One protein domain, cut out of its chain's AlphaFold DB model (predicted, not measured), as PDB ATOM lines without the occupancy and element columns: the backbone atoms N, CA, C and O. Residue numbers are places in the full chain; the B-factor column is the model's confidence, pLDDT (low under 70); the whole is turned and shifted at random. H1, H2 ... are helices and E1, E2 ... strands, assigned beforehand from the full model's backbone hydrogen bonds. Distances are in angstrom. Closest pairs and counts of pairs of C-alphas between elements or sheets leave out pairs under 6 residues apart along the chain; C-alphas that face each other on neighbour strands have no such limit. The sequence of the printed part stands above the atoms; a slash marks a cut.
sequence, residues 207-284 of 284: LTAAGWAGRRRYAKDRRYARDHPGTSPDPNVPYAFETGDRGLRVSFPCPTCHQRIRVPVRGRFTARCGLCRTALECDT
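Overview. This is residues 207 to 284 of the 284 residues of an uncharacterized protein of Streptomyces sp. SID7499 (UniProt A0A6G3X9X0). A small twisted sheet, E1 E2 E3, has the helix H1 slanting over one face at its E1 edge, while the hairpin of E4 and E5 folds back loosely over E3 as a second, two-strand sheet. The loops at residues 254 to 259 and 273 to 278 lie side by side at one end, and Leu 207, the first printed residue, lies beside E5. The printed part has 78 residues, with one named helix and five named strands in the order H1 E1 E2 E3 E4 E5; both sheets are antiparallel, in the orders E1 - E2 - E3 and E4 - E5. The class is mixed, helices and strands, and the whole is compact, with a radius of gyration of the C-alphas of 12.1 A and spans of 33 by 30 by 23 A.

Arrangement. Begin with E2, residues 247 to 253, the inner strand of a meander, each strand the antiparallel neighbour of the one before. On one side of it look for E1, residues 240 to 244, in a hairpin with E2: N 242 and O 249 are 2.9 A apart, within hydrogen-bond range. On the other side is E3, residues 260 to 264, in a second hairpin, with N 261 and O 252 at 2.8 A. This sheet is only just strongly twisted, with C-alphas up to 4.4 A off its best plane. H1, residues 212 to 227, is on one face of it, making two layers, at a height over the sheet of 10.5 A. It lies over E1, only just slantwise to the strands at 31 degrees to E1 on the local plane; their closest C-alphas, of Ala 225 and Phe 241, are 6.3 A apart. In H1 every O i to N i+4 pair is within hydrogen-bond range. From E3 move on to E4, residues 268 to 272: their closest C-alphas, of Val 263 and Ala 271, are 7.4 A apart. E4 forms a hairpin with E5, residues 279 to 283, where N 280 and O 271 are 2.7 A apart, within hydrogen-bond range. E3 and E5 are apart, and so are H1 and E5.

Along the chain. Find C-alpha 247 at (5.716, -44.218, -37.040); from there E2 runs 20.2 A to C-alpha 253. E1 measures 12.9 A and E3 13.6 A from first to last C-alpha. H1 starts with C-alpha 212 at (-10.969, -31.276, -22.703) and runs 22.9 A. E4 covers 13.4 A; E5 covers 13.3 A and ends with C-alpha 283 at (0.837, -33.348, -25.911).

Size, cuts and confidence. Look to Asp 227 and Cys 276 for the two C-alphas farthest apart, 33.8 A. The printed part has no cut and ends at Thr 284, the chain's last residue. The link from H1 to E1, residues 228 to 239, is long; those from E1 to E2 and from E3 to E4 are tight. The mean pLDDT of the printed part is 92.9, and no printed residue is under 70.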
ATOM      1  N   LEU A 207      -1.533 -28.769 -28.908       97.19
ATOM      2  CA  LEU A 207      -0.956 -27.909 -27.872       97.19
ATOM      3  C   LEU A 207      -1.489 -28.273 -26.482       97.19
ATOM      4  O   LEU A 207      -2.661 -28.625 -26.315       97.19
ATOM      5  N   THR A 208      -0.647 -28.135 -25.457       96.12
ATOM      6  CA  THR A 208      -1.011 -28.463 -24.069       96.12
ATOM      7  C   THR A 208      -2.152 -27.598 -23.531       96.12
ATOM      8  O   THR A 208      -2.939 -28.063 -22.706       96.12
ATOM      9  N   ALA A 209      -2.311 -26.377 -24.038       95.25
ATOM     10  CA  ALA A 209      -3.411 -25.487 -23.676       95.25
ATOM     11  C   ALA A 209      -4.775 -25.913 -24.263       95.25
ATOM     12  O   ALA A 209      -5.784 -25.240 -24.039       95.25
ATOM     13  N   ALA A 210      -4.838 -27.015 -25.022       94.62
ATOM     14  CA  ALA A 210      -6.093 -27.521 -25.551       94.62
ATOM     15  C   ALA A 210      -7.060 -27.974 -24.452       94.62
ATOM     16  O   ALA A 210      -6.702 -28.737 -23.550       94.62
ATOM     17  N   GLY A 211      -8.316 -27.535 -24.575       93.94
ATOM     18  CA  GLY A 211      -9.397 -27.914 -23.669       93.94
ATOM     19  C   GLY A 211      -9.801 -29.386 -23.796       93.94
ATOM     20  O   GLY A 211      -9.479 -30.072 -24.771       93.94
ATOM     21  N   TRP A 212     -10.564 -29.870 -22.815       94.44
ATOM     22  CA  TRP A 212     -10.969 -31.276 -22.703       94.44
ATOM     23  C   TRP A 212     -11.673 -31.825 -23.952       94.44
ATOM     24  O   TRP A 212     -11.319 -32.904 -24.426       94.44
ATOM     25  N   ALA A 213     -12.619 -31.074 -24.525       93.56
ATOM     26  CA  ALA A 213     -13.357 -31.511 -25.712       93.56
ATOM     27  C   ALA A 213     -12.422 -31.696 -26.920       93.56
ATOM     28  O   ALA A 213     -12.470 -32.724 -27.600       93.56
ATOM     29  N   GLY A 214     -11.505 -30.743 -27.129       93.00
ATOM     30  CA  GLY A 214     -10.484 -30.820 -28.173       93.00
ATOM     31  C   GLY A 214      -9.546 -32.009 -27.977       93.00
ATOM     32  O   GLY A 214      -9.293 -32.750 -28.923       93.00
ATOM     33  N   ARG A 215      -9.090 -32.254 -26.744       94.06
ATOM     34  CA  ARG A 215      -8.235 -33.406 -26.409       94.06
ATOM     35  C   ARG A 215      -8.938 -34.747 -26.606       94.06
ATOM     36  O   ARG A 215      -8.324 -35.684 -27.110       94.06
ATOM     37  N   ARG A 216     -10.227 -34.852 -26.259       95.44
ATOM     38  CA  ARG A 216     -11.018 -36.068 -26.506       95.44
ATOM     39  C   ARG A 216     -11.165 -36.363 -27.993       95.44
ATOM     40  O   ARG A 216     -10.953 -37.507 -28.394       95.44
ATOM     41  N   ARG A 217     -11.480 -35.344 -28.802       94.44
ATOM     42  CA  ARG A 217     -11.529 -35.485 -30.264       94.44
ATOM     43  C   ARG A 217     -10.168 -35.892 -30.820       94.44
ATOM     44  O   ARG A 217     -10.081 -36.905 -31.497       94.44
ATOM     45  N   TYR A 218      -9.104 -35.192 -30.430       95.38
ATOM     46  CA  TYR A 218      -7.737 -35.509 -30.842       95.38
ATOM     47  C   TYR A 218      -7.346 -36.961 -30.526       95.38
ATOM     48  O   TYR A 218      -6.815 -37.660 -31.384       95.38
ATOM     49  N   ALA A 219      -7.668 -37.460 -29.328       95.25
ATOM     50  CA  ALA A 219      -7.404 -38.846 -28.949       95.25
ATOM     51  C   ALA A 219      -8.218 -39.865 -29.769       95.25
ATOM     52  O   ALA A 219      -7.712 -40.951 -30.060       95.25
ATOM     53  N   LYS A 220      -9.465 -39.535 -30.139       94.81
ATOM     54  CA  LYS A 220     -10.288 -40.351 -31.046       94.81
ATOM     55  C   LYS A 220      -9.663 -40.396 -32.440       94.81
ATOM     56  O   LYS A 220      -9.438 -41.490 -32.947       94.81
ATOM     57  N   ASP A 221      -9.323 -39.240 -33.003       93.94
ATOM     58  CA  ASP A 221      -8.744 -39.123 -34.346       93.94
ATOM     59  C   ASP A 221      -7.375 -39.814 -34.422       93.94
ATOM     60  O   ASP A 221      -7.078 -40.503 -35.394       93.94
ATOM     61  N   ARG A 222      -6.570 -39.715 -33.356       94.19
ATOM     62  CA  ARG A 222      -5.290 -40.422 -33.226       94.19
ATOM     63  C   ARG A 222      -5.460 -41.938 -33.276       94.19
ATOM     64  O   ARG A 222      -4.660 -42.604 -33.921       94.19
ATOM     65  N   ARG A 223      -6.453 -42.490 -32.565       93.25
ATOM     66  CA  ARG A 223      -6.755 -43.932 -32.612       93.25
ATOM     67  C   ARG A 223      -7.197 -44.335 -34.012       93.25
ATOM     68  O   ARG A 223      -6.596 -45.222 -34.597       93.25
ATOM     69  N   TYR A 224      -8.141 -43.592 -34.581       92.19
ATOM     70  CA  TYR A 224      -8.644 -43.859 -35.923       92.19
ATOM     71  C   TYR A 224      -7.531 -43.866 -36.985       92.19
ATOM     72  O   TYR A 224      -7.471 -44.787 -37.791       92.19
ATOM     73  N   ALA A 225      -6.609 -42.898 -36.939       91.62
ATOM     74  CA  ALA A 225      -5.476 -42.817 -37.863       91.62
ATOM     75  C   ALA A 225      -4.444 -43.948 -37.690       91.62
ATOM     76  O   ALA A 225      -3.732 -44.267 -38.640       91.62
ATOM     77  N   ARG A 226      -4.342 -44.553 -36.496       90.06
ATOM     78  CA  ARG A 226      -3.526 -45.763 -36.288       90.06
ATOM     79  C   ARG A 226      -4.167 -46.980 -36.939       90.06
ATOM     80  O   ARG A 226      -3.458 -47.761 -37.559       90.06
ATOM     81  N   ASP A 227      -5.483 -47.101 -36.801       90.69
ATOM     82  CA  ASP A 227      -6.238 -48.256 -37.289       90.69
ATOM     83  C   ASP A 227      -6.476 -48.190 -38.811       90.69
ATOM     84  O   ASP A 227      -6.617 -49.223 -39.459       90.69
ATOM     85  N   HIS A 228      -6.487 -46.984 -39.394       88.75
ATOM     86  CA  HIS A 228      -6.773 -46.741 -40.813       88.75
ATOM     87  C   HIS A 228      -5.670 -45.885 -41.468       88.75
ATOM     88  O   HIS A 228      -5.876 -44.692 -41.729       88.75
ATOM     89  N   PRO A 229      -4.476 -46.455 -41.715       84.44
ATOM     90  CA  PRO A 229      -3.397 -45.733 -42.379       84.44
ATOM     91  C   PRO A 229      -3.800 -45.348 -43.810       84.44
ATOM     92  O   PRO A 229      -4.381 -46.144 -44.540       84.44
ATOM     93  N   GLY A 230      -3.467 -44.123 -44.223       78.50
ATOM     94  CA  GLY A 230      -3.752 -43.622 -45.574       78.50
ATOM     95  C   GLY A 230      -5.116 -42.944 -45.742       78.50
ATOM     96  O   GLY A 230      -5.378 -42.394 -46.809       78.50
ATOM     97  N   THR A 231      -5.961 -42.912 -44.706       81.38
ATOM     98  CA  THR A 231      -7.214 -42.148 -44.757       81.38
ATOM     99  C   THR A 231      -6.941 -40.649 -44.798       81.38
ATOM    100  O   THR A 231      -6.148 -40.121 -44.012       81.38
ATOM    101  N   SER A 232      -7.632 -39.952 -45.700       79.19
ATOM    102  CA  SER A 232      -7.537 -38.500 -45.818       79.19
ATOM    103  C   SER A 232      -7.912 -37.808 -44.502       79.19
ATOM    104  O   SER A 232      -8.920 -38.162 -43.885       79.19
ATOM    105  N   PRO A 233      -7.134 -36.806 -44.062       79.31
ATOM    106  CA  PRO A 233      -7.443 -36.062 -42.850       79.31
ATOM    107  C   PRO A 233      -8.754 -35.280 -43.001       79.31
ATOM    108  O   PRO A 233      -9.041 -34.733 -44.065       79.31
ATOM    109  N   ASP A 234      -9.527 -35.192 -41.916       82.38
ATOM    110  CA  ASP A 234     -10.747 -34.382 -41.875       82.38
ATOM    111  C   ASP A 234     -10.387 -32.895 -42.089       82.38
ATOM    112  O   ASP A 234      -9.630 -32.321 -41.301       82.38
ATOM    113  N   PRO A 235     -10.916 -32.234 -43.134       80.88
ATOM    114  CA  PRO A 235     -10.581 -30.842 -43.432       80.88
ATOM    115  C   PRO A 235     -11.062 -29.866 -42.346       80.88
ATOM    116  O   PRO A 235     -10.598 -28.726 -42.290       80.88
ATOM    117  N   ASN A 236     -11.966 -30.297 -41.460       85.06
ATOM    118  CA  ASN A 236     -12.514 -29.478 -40.384       85.06
ATOM    119  C   ASN A 236     -11.652 -29.481 -39.113       85.06
ATOM    120  O   ASN A 236     -11.974 -28.765 -38.158       85.06
ATOM    121  N   VAL A 237     -10.571 -30.272 -39.057       89.50
ATOM    122  CA  VAL A 237      -9.596 -30.207 -37.958       89.50
ATOM    123  C   VAL A 237      -8.349 -29.420 -38.346       89.50
ATOM    124  O   VAL A 237      -7.818 -29.553 -39.445       89.50
ATOM    125  N   PRO A 238      -7.793 -28.627 -37.416       90.38
ATOM    126  CA  PRO A 238      -6.552 -27.900 -37.635       90.38
ATOM    127  C   PRO A 238      -5.306 -28.783 -37.443       90.38
ATOM    128  O   PRO A 238      -4.241 -28.262 -37.128       90.38
ATOM    129  N   TYR A 239      -5.410 -30.103 -37.601       94.62
ATOM    130  CA  TYR A 239      -4.288 -31.038 -37.565       94.62
ATOM    131  C   TYR A 239      -4.551 -32.216 -38.505       94.62
ATOM    132  O   TYR A 239      -5.690 -32.515 -38.828       94.62
ATOM    133  N   ALA A 240      -3.497 -32.898 -38.933       95.12
ATOM    134  CA  ALA A 240      -3.577 -34.114 -39.732       95.12
ATOM    135  C   ALA A 240      -2.612 -35.148 -39.161       95.12
ATOM    136  O   ALA A 240      -1.469 -34.809 -38.850       95.12
ATOM    137  N   PHE A 241      -3.063 -36.390 -39.013       94.31
ATOM    138  CA  PHE A 241      -2.175 -37.503 -38.706       94.31
ATOM    139  C   PHE A 241      -1.614 -38.083 -39.996       94.31
ATOM    140  O   PHE A 241      -2.309 -38.158 -41.004       94.31
ATOM    141  N   GLU A 242      -0.348 -38.473 -39.957       91.31
ATOM    142  CA  GLU A 242       0.361 -39.029 -41.098       91.31
ATOM    143  C   GLU A 242       1.172 -40.238 -40.635       91.31
ATOM    144  O   GLU A 242       1.906 -40.164 -39.642       91.31
ATOM    145  N   THR A 243       1.047 -41.344 -41.361       85.88
ATOM    146  CA  THR A 243       1.835 -42.556 -41.134       85.88
ATOM    147  C   THR A 243       3.034 -42.533 -42.072       85.88
ATOM    148  O   THR A 243       2.882 -42.298 -43.267       85.88
ATOM    149  N   GLY A 244       4.232 -42.757 -41.538       76.00
ATOM    150  CA  GLY A 244       5.442 -42.941 -42.338       76.00
ATOM    151  C   GLY A 244       6.388 -43.928 -41.668       76.00
ATOM    152  O   GLY A 244       6.102 -44.416 -40.575       76.00
ATOM    153  N   ASP A 245       7.544 -44.166 -42.282       76.31
ATOM    154  CA  ASP A 245       8.490 -45.227 -41.890       76.31
ATOM    155  C   ASP A 245       8.960 -45.151 -40.428       76.31
ATOM    156  O   ASP A 245       9.365 -46.144 -39.833       76.31
ATOM    157  N   ARG A 246       8.897 -43.960 -39.818       79.62
ATOM    158  CA  ARG A 246       9.282 -43.708 -38.417       79.62
ATOM    159  C   ARG A 246       8.086 -43.625 -37.457       79.62
ATOM    160  O   ARG A 246       8.195 -42.990 -36.409       79.62
ATOM    161  N   GLY A 247       6.947 -44.204 -37.829       87.81
ATOM    162  CA  GLY A 247       5.716 -44.218 -37.040       87.81
ATOM    163  C   GLY A 247       4.810 -43.001 -37.254       87.81
ATOM    164  O   GLY A 247       5.028 -42.168 -38.137       87.81
ATOM    165  N   LEU A 248       3.764 -42.913 -36.428       93.19
ATOM    166  CA  LEU A 248       2.713 -41.900 -36.539       93.19
ATOM    167  C   LEU A 248       3.231 -40.497 -36.192       93.19
ATOM    168  O   LEU A 248       3.850 -40.266 -35.148       93.19
ATOM    169  N   ARG A 249       2.915 -39.532 -37.052       94.88
ATOM    170  CA  ARG A 249       3.202 -38.109 -36.867       94.88
ATOM    171  C   ARG A 249       1.915 -37.304 -36.895       94.88
ATOM    172  O   ARG A 249       0.908 -37.741 -37.442       94.88
ATOM    173  N   VAL A 250       1.966 -36.107 -36.328       95.75
ATOM    174  CA  VAL A 250       0.902 -35.112 -36.451       95.75
ATOM    175  C   VAL A 250       1.461 -33.848 -37.089       95.75
ATOM    176  O   VAL A 250       2.535 -33.368 -36.722       95.75
ATOM    177  N   SER A 251       0.725 -33.311 -38.055       95.88
ATOM    178  CA  SER A 251       0.987 -32.028 -38.681       95.88
ATOM    179  C   SER A 251      -0.085 -31.013 -38.298       95.88
ATOM    180  O   SER A 251      -1.269 -31.310 -38.404       95.88
ATOM    181  N   PHE A 252       0.305 -29.816 -37.870       96.62
ATOM    182  CA  PHE A 252      -0.605 -28.752 -37.425       96.62
ATOM    183  C   PHE A 252       0.020 -27.368 -37.689       96.62
ATOM    184  O   PHE A 252       1.244 -27.270 -37.822       96.62
ATOM    185  N   PRO A 253      -0.766 -26.285 -37.822       97.06
ATOM    186  CA  PRO A 253      -0.229 -24.950 -38.050       97.06
ATOM    187  C   PRO A 253       0.361 -24.379 -36.758       97.06
ATOM    188  O   PRO A 253      -0.253 -24.455 -35.695       97.06
ATOM    189  N   CYS A 254       1.524 -23.739 -36.858       98.06
ATOM    190  CA  CYS A 254       2.088 -22.944 -35.775       98.06
ATOM    191  C   CYS A 254       1.074 -21.877 -35.316       98.06
ATOM    192  O   CYS A 254       0.596 -21.107 -36.157       98.06
ATOM    193  N   PRO A 255       0.770 -21.759 -34.012       97.38
ATOM    194  CA  PRO A 255      -0.178 -20.764 -33.525       97.38
ATOM    195  C   PRO A 255       0.364 -19.332 -33.592       97.38
ATOM    196  O   PRO A 255      -0.416 -18.413 -33.389       97.38
ATOM    197  N   THR A 256       1.646 -19.116 -33.907       97.56
ATOM    198  CA  THR A 256       2.224 -17.784 -34.151       97.56
ATOM    199  C   THR A 256       2.181 -17.446 -35.641       97.56
ATOM    200  O   THR A 256       1.457 -16.539 -36.038       97.56
ATOM    201  N   CYS A 257       2.877 -18.223 -36.479       98.00
ATOM    202  CA  CYS A 257       3.100 -17.884 -37.891       98.00
ATOM    203  C   CYS A 257       2.332 -18.734 -38.912       98.00
ATOM    204  O   CYS A 257       2.540 -18.556 -40.100       98.00
ATOM    205  N   HIS A 258       1.502 -19.691 -38.488       97.81
ATOM    206  CA  HIS A 258       0.740 -20.619 -39.344       97.81
ATOM    207  C   HIS A 258       1.525 -21.586 -40.237       97.81
ATOM    208  O   HIS A 258       0.903 -22.473 -40.827       97.81
ATOM    209  N   GLN A 259       2.859 -21.530 -40.259       97.19
ATOM    210  CA  GLN A 259       3.679 -22.582 -40.861       97.19
ATOM    211  C   GLN A 259       3.249 -23.950 -40.325       97.19
ATOM    212  O   GLN A 259       3.176 -24.150 -39.110       97.19
ATOM    213  N   ARG A 260       2.989 -24.904 -41.223       96.19
ATOM    214  CA  ARG A 260       2.723 -26.284 -40.818       96.19
ATOM    215  C   ARG A 260       3.979 -26.875 -40.192       96.19
ATOM    216  O   ARG A 260       5.046 -26.875 -40.808       96.19
ATOM    217  N   ILE A 261       3.828 -27.369 -38.973       96.12
ATOM    218  CA  ILE A 261       4.838 -28.102 -38.219       96.12
ATOM    219  C   ILE A 261       4.436 -29.569 -38.263       96.12
ATOM    220  O   ILE A 261       3.246 -29.882 -38.285       96.12
ATOM    221  N   ARG A 262       5.418 -30.465 -38.303       95.69
ATOM    222  CA  ARG A 262       5.214 -31.911 -38.236       95.69
ATOM    223  C   ARG A 262       6.048 -32.463 -37.090       95.69
ATOM    224  O   ARG A 262       7.252 -32.228 -37.047       95.69
ATOM    225  N   VAL A 263       5.412 -33.184 -36.175       95.81
ATOM    226  CA  VAL A 263       6.050 -33.699 -34.955       95.81
ATOM    227  C   VAL A 263       5.659 -35.162 -34.704       95.81
ATOM    228  O   VAL A 263       4.612 -35.599 -35.195       95.81
ATOM    229  N   PRO A 264       6.472 -35.944 -33.973       95.50
ATOM    230  CA  PRO A 264       6.117 -37.317 -33.615       95.50
ATOM    231  C   PRO A 264       4.956 -37.378 -32.608       95.50
ATOM    232  O   PRO A 264       4.789 -36.488 -31.769       95.50
ATOM    233  N   VAL A 265       4.184 -38.465 -32.666       95.25
ATOM    234  CA  VAL A 265       3.146 -38.791 -31.677       95.25
ATOM    235  C   VAL A 265       3.766 -39.596 -30.530       95.25
ATOM    236  O   VAL A 265       3.982 -40.798 -30.682       95.25
ATOM    237  N   ARG A 266       4.105 -38.943 -29.408       93.88
ATOM    238  CA  ARG A 266       4.882 -39.547 -28.303       93.88
ATOM    239  C   ARG A 266       4.592 -38.972 -26.906       93.88
ATOM    240  O   ARG A 266       5.426 -39.110 -26.017       93.88
ATOM    241  N   GLY A 267       3.448 -38.324 -26.700       93.56
ATOM    242  CA  GLY A 267       3.104 -37.665 -25.441       93.56
ATOM    243  C   GLY A 267       3.640 -36.238 -25.350       93.56
ATOM    244  O   GLY A 267       3.705 -35.521 -26.351       93.56
ATOM    245  N   ARG A 268       3.998 -35.806 -24.135       96.75
ATOM    246  CA  ARG A 268       4.391 -34.418 -23.855       96.75
ATOM    247  C   ARG A 268       5.833 -34.115 -24.240       96.75
ATOM    248  O   ARG A 268       6.738 -34.856 -23.869       96.75
ATOM    249  N   PHE A 269       6.042 -33.011 -24.951       97.81
ATOM    250  CA  PHE A 269       7.362 -32.446 -25.246       97.81
ATOM    251  C   PHE A 269       7.232 -31.030 -25.824       97.81
ATOM    252  O   PHE A 269       6.183 -30.652 -26.352       97.81
ATOM    253  N   THR A 270       8.334 -30.285 -25.813       98.06
ATOM    254  CA  THR A 270       8.440 -28.980 -26.472       98.06
ATOM    255  C   THR A 270       8.884 -29.150 -27.925       98.06
ATOM    256  O   THR A 270       9.940 -29.717 -28.213       98.06
ATOM    257  N   ALA A 271       8.086 -28.646 -28.863       97.06
ATOM    258  CA  ALA A 271       8.460 -28.504 -30.266       97.06
ATOM    259  C   ALA A 271       8.909 -27.067 -30.553       97.06
ATOM    260  O   ALA A 271       8.471 -26.134 -29.888       97.06
ATOM    261  N   ARG A 272       9.731 -26.852 -31.583       97.69
ATOM    262  CA  ARG A 272      10.083 -25.503 -32.050       97.69
ATOM    263  C   ARG A 272       9.607 -25.306 -33.478       97.69
ATOM    264  O   ARG A 272       9.833 -26.161 -34.333       97.69
ATOM    265  N   CYS A 273       8.951 -24.183 -33.757       98.25
ATOM    266  CA  CYS A 273       8.609 -23.834 -35.129       98.25
ATOM    267  C   CYS A 273       9.884 -23.505 -35.912       98.25
ATOM    268  O   CYS A 273      10.601 -22.579 -35.549       98.25
ATOM    269  N   GLY A 274      10.142 -24.210 -37.016       97.56
ATOM    270  CA  GLY A 274      11.311 -23.937 -37.862       97.56
ATOM    271  C   GLY A 274      11.291 -22.566 -38.552       97.56
ATOM    272  O   GLY A 274      12.332 -22.116 -39.007       97.56
ATOM    273  N   LEU A 275      10.129 -21.902 -38.618       98.25
ATOM    274  CA  LEU A 275       9.983 -20.592 -39.255       98.25
ATOM    275  C   LEU A 275      10.113 -19.440 -38.247       98.25
ATOM    276  O   LEU A 275      11.077 -18.689 -38.283       98.25
ATOM    277  N   CYS A 276       9.156 -19.314 -37.325       97.94
ATOM    278  CA  CYS A 276       9.128 -18.211 -36.351       97.94
ATOM    279  C   CYS A 276       9.912 -18.484 -35.059       97.94
ATOM    280  O   CYS A 276       9.934 -17.642 -34.174       97.94
ATOM    281  N   ARG A 277      10.530 -19.666 -34.922       97.38
ATOM    282  CA  ARG A 277      11.307 -20.103 -33.745       97.38
ATOM    283  C   ARG A 277      10.536 -20.209 -32.423       97.38
ATOM    284  O   ARG A 277      11.152 -20.612 -31.433       97.38
ATOM    285  N   THR A 278       9.224 -19.958 -32.404       97.12
ATOM    286  CA  THR A 278       8.363 -20.148 -31.227       97.12
ATOM    287  C   THR A 278       8.468 -21.572 -30.679       97.12
ATOM    288  O   THR A 278       8.342 -22.544 -31.435       97.12
ATOM    289  N   ALA A 279       8.678 -21.685 -29.366       97.56
ATOM    290  CA  ALA A 279       8.578 -22.934 -28.618       97.56
ATOM    291  C   ALA A 279       7.105 -23.266 -28.330       97.56
ATOM    292  O   ALA A 279       6.320 -22.394 -27.966       97.56
ATOM    293  N   LEU A 280       6.722 -24.522 -28.534       97.38
ATOM    294  CA  LEU A 280       5.348 -25.004 -28.480       97.38
ATOM    295  C   LEU A 280       5.269 -26.222 -27.571       97.38
ATOM    296  O   LEU A 280       5.752 -27.299 -27.922       97.38
ATOM    297  N   GLU A 281       4.597 -26.064 -26.440       97.94
ATOM    298  CA  GLU A 281       4.284 -27.170 -25.543       97.94
ATOM    299  C   GLU A 281       3.209 -28.061 -26.171       97.94
ATOM    300  O   GLU A 281       2.065 -27.641 -26.370       97.94
ATOM    301  N   CYS A 282       3.585 -29.292 -26.510       97.56
ATOM    302  CA  CYS A 282       2.737 -30.258 -27.202       97.56
ATOM    303  C   CYS A 282       2.427 -31.463 -26.305       97.56
ATOM    304  O   CYS A 282       3.222 -31.826 -25.442       97.56
ATOM    305  N   ASP A 283       1.278 -32.096 -26.535       96.44
ATOM    306  CA  ASP A 283       0.837 -33.348 -25.911       96.44
ATOM    307  C   ASP A 283       0.172 -34.220 -26.991       96.44
ATOM    308  O   ASP A 283      -1.001 -34.017 -27.324       96.44
ATOM    309  N   THR A 284       0.963 -35.106 -27.615       93.25
ATOM    310  CA  THR A 284       0.576 -35.883 -28.812       93.25
ATOM    311  C   THR A 284       0.210 -37.336 -28.527       93.25
ATOM    312  O   THR A 284       0.865 -38.013 -27.712       93.25
TER     313      THR A 284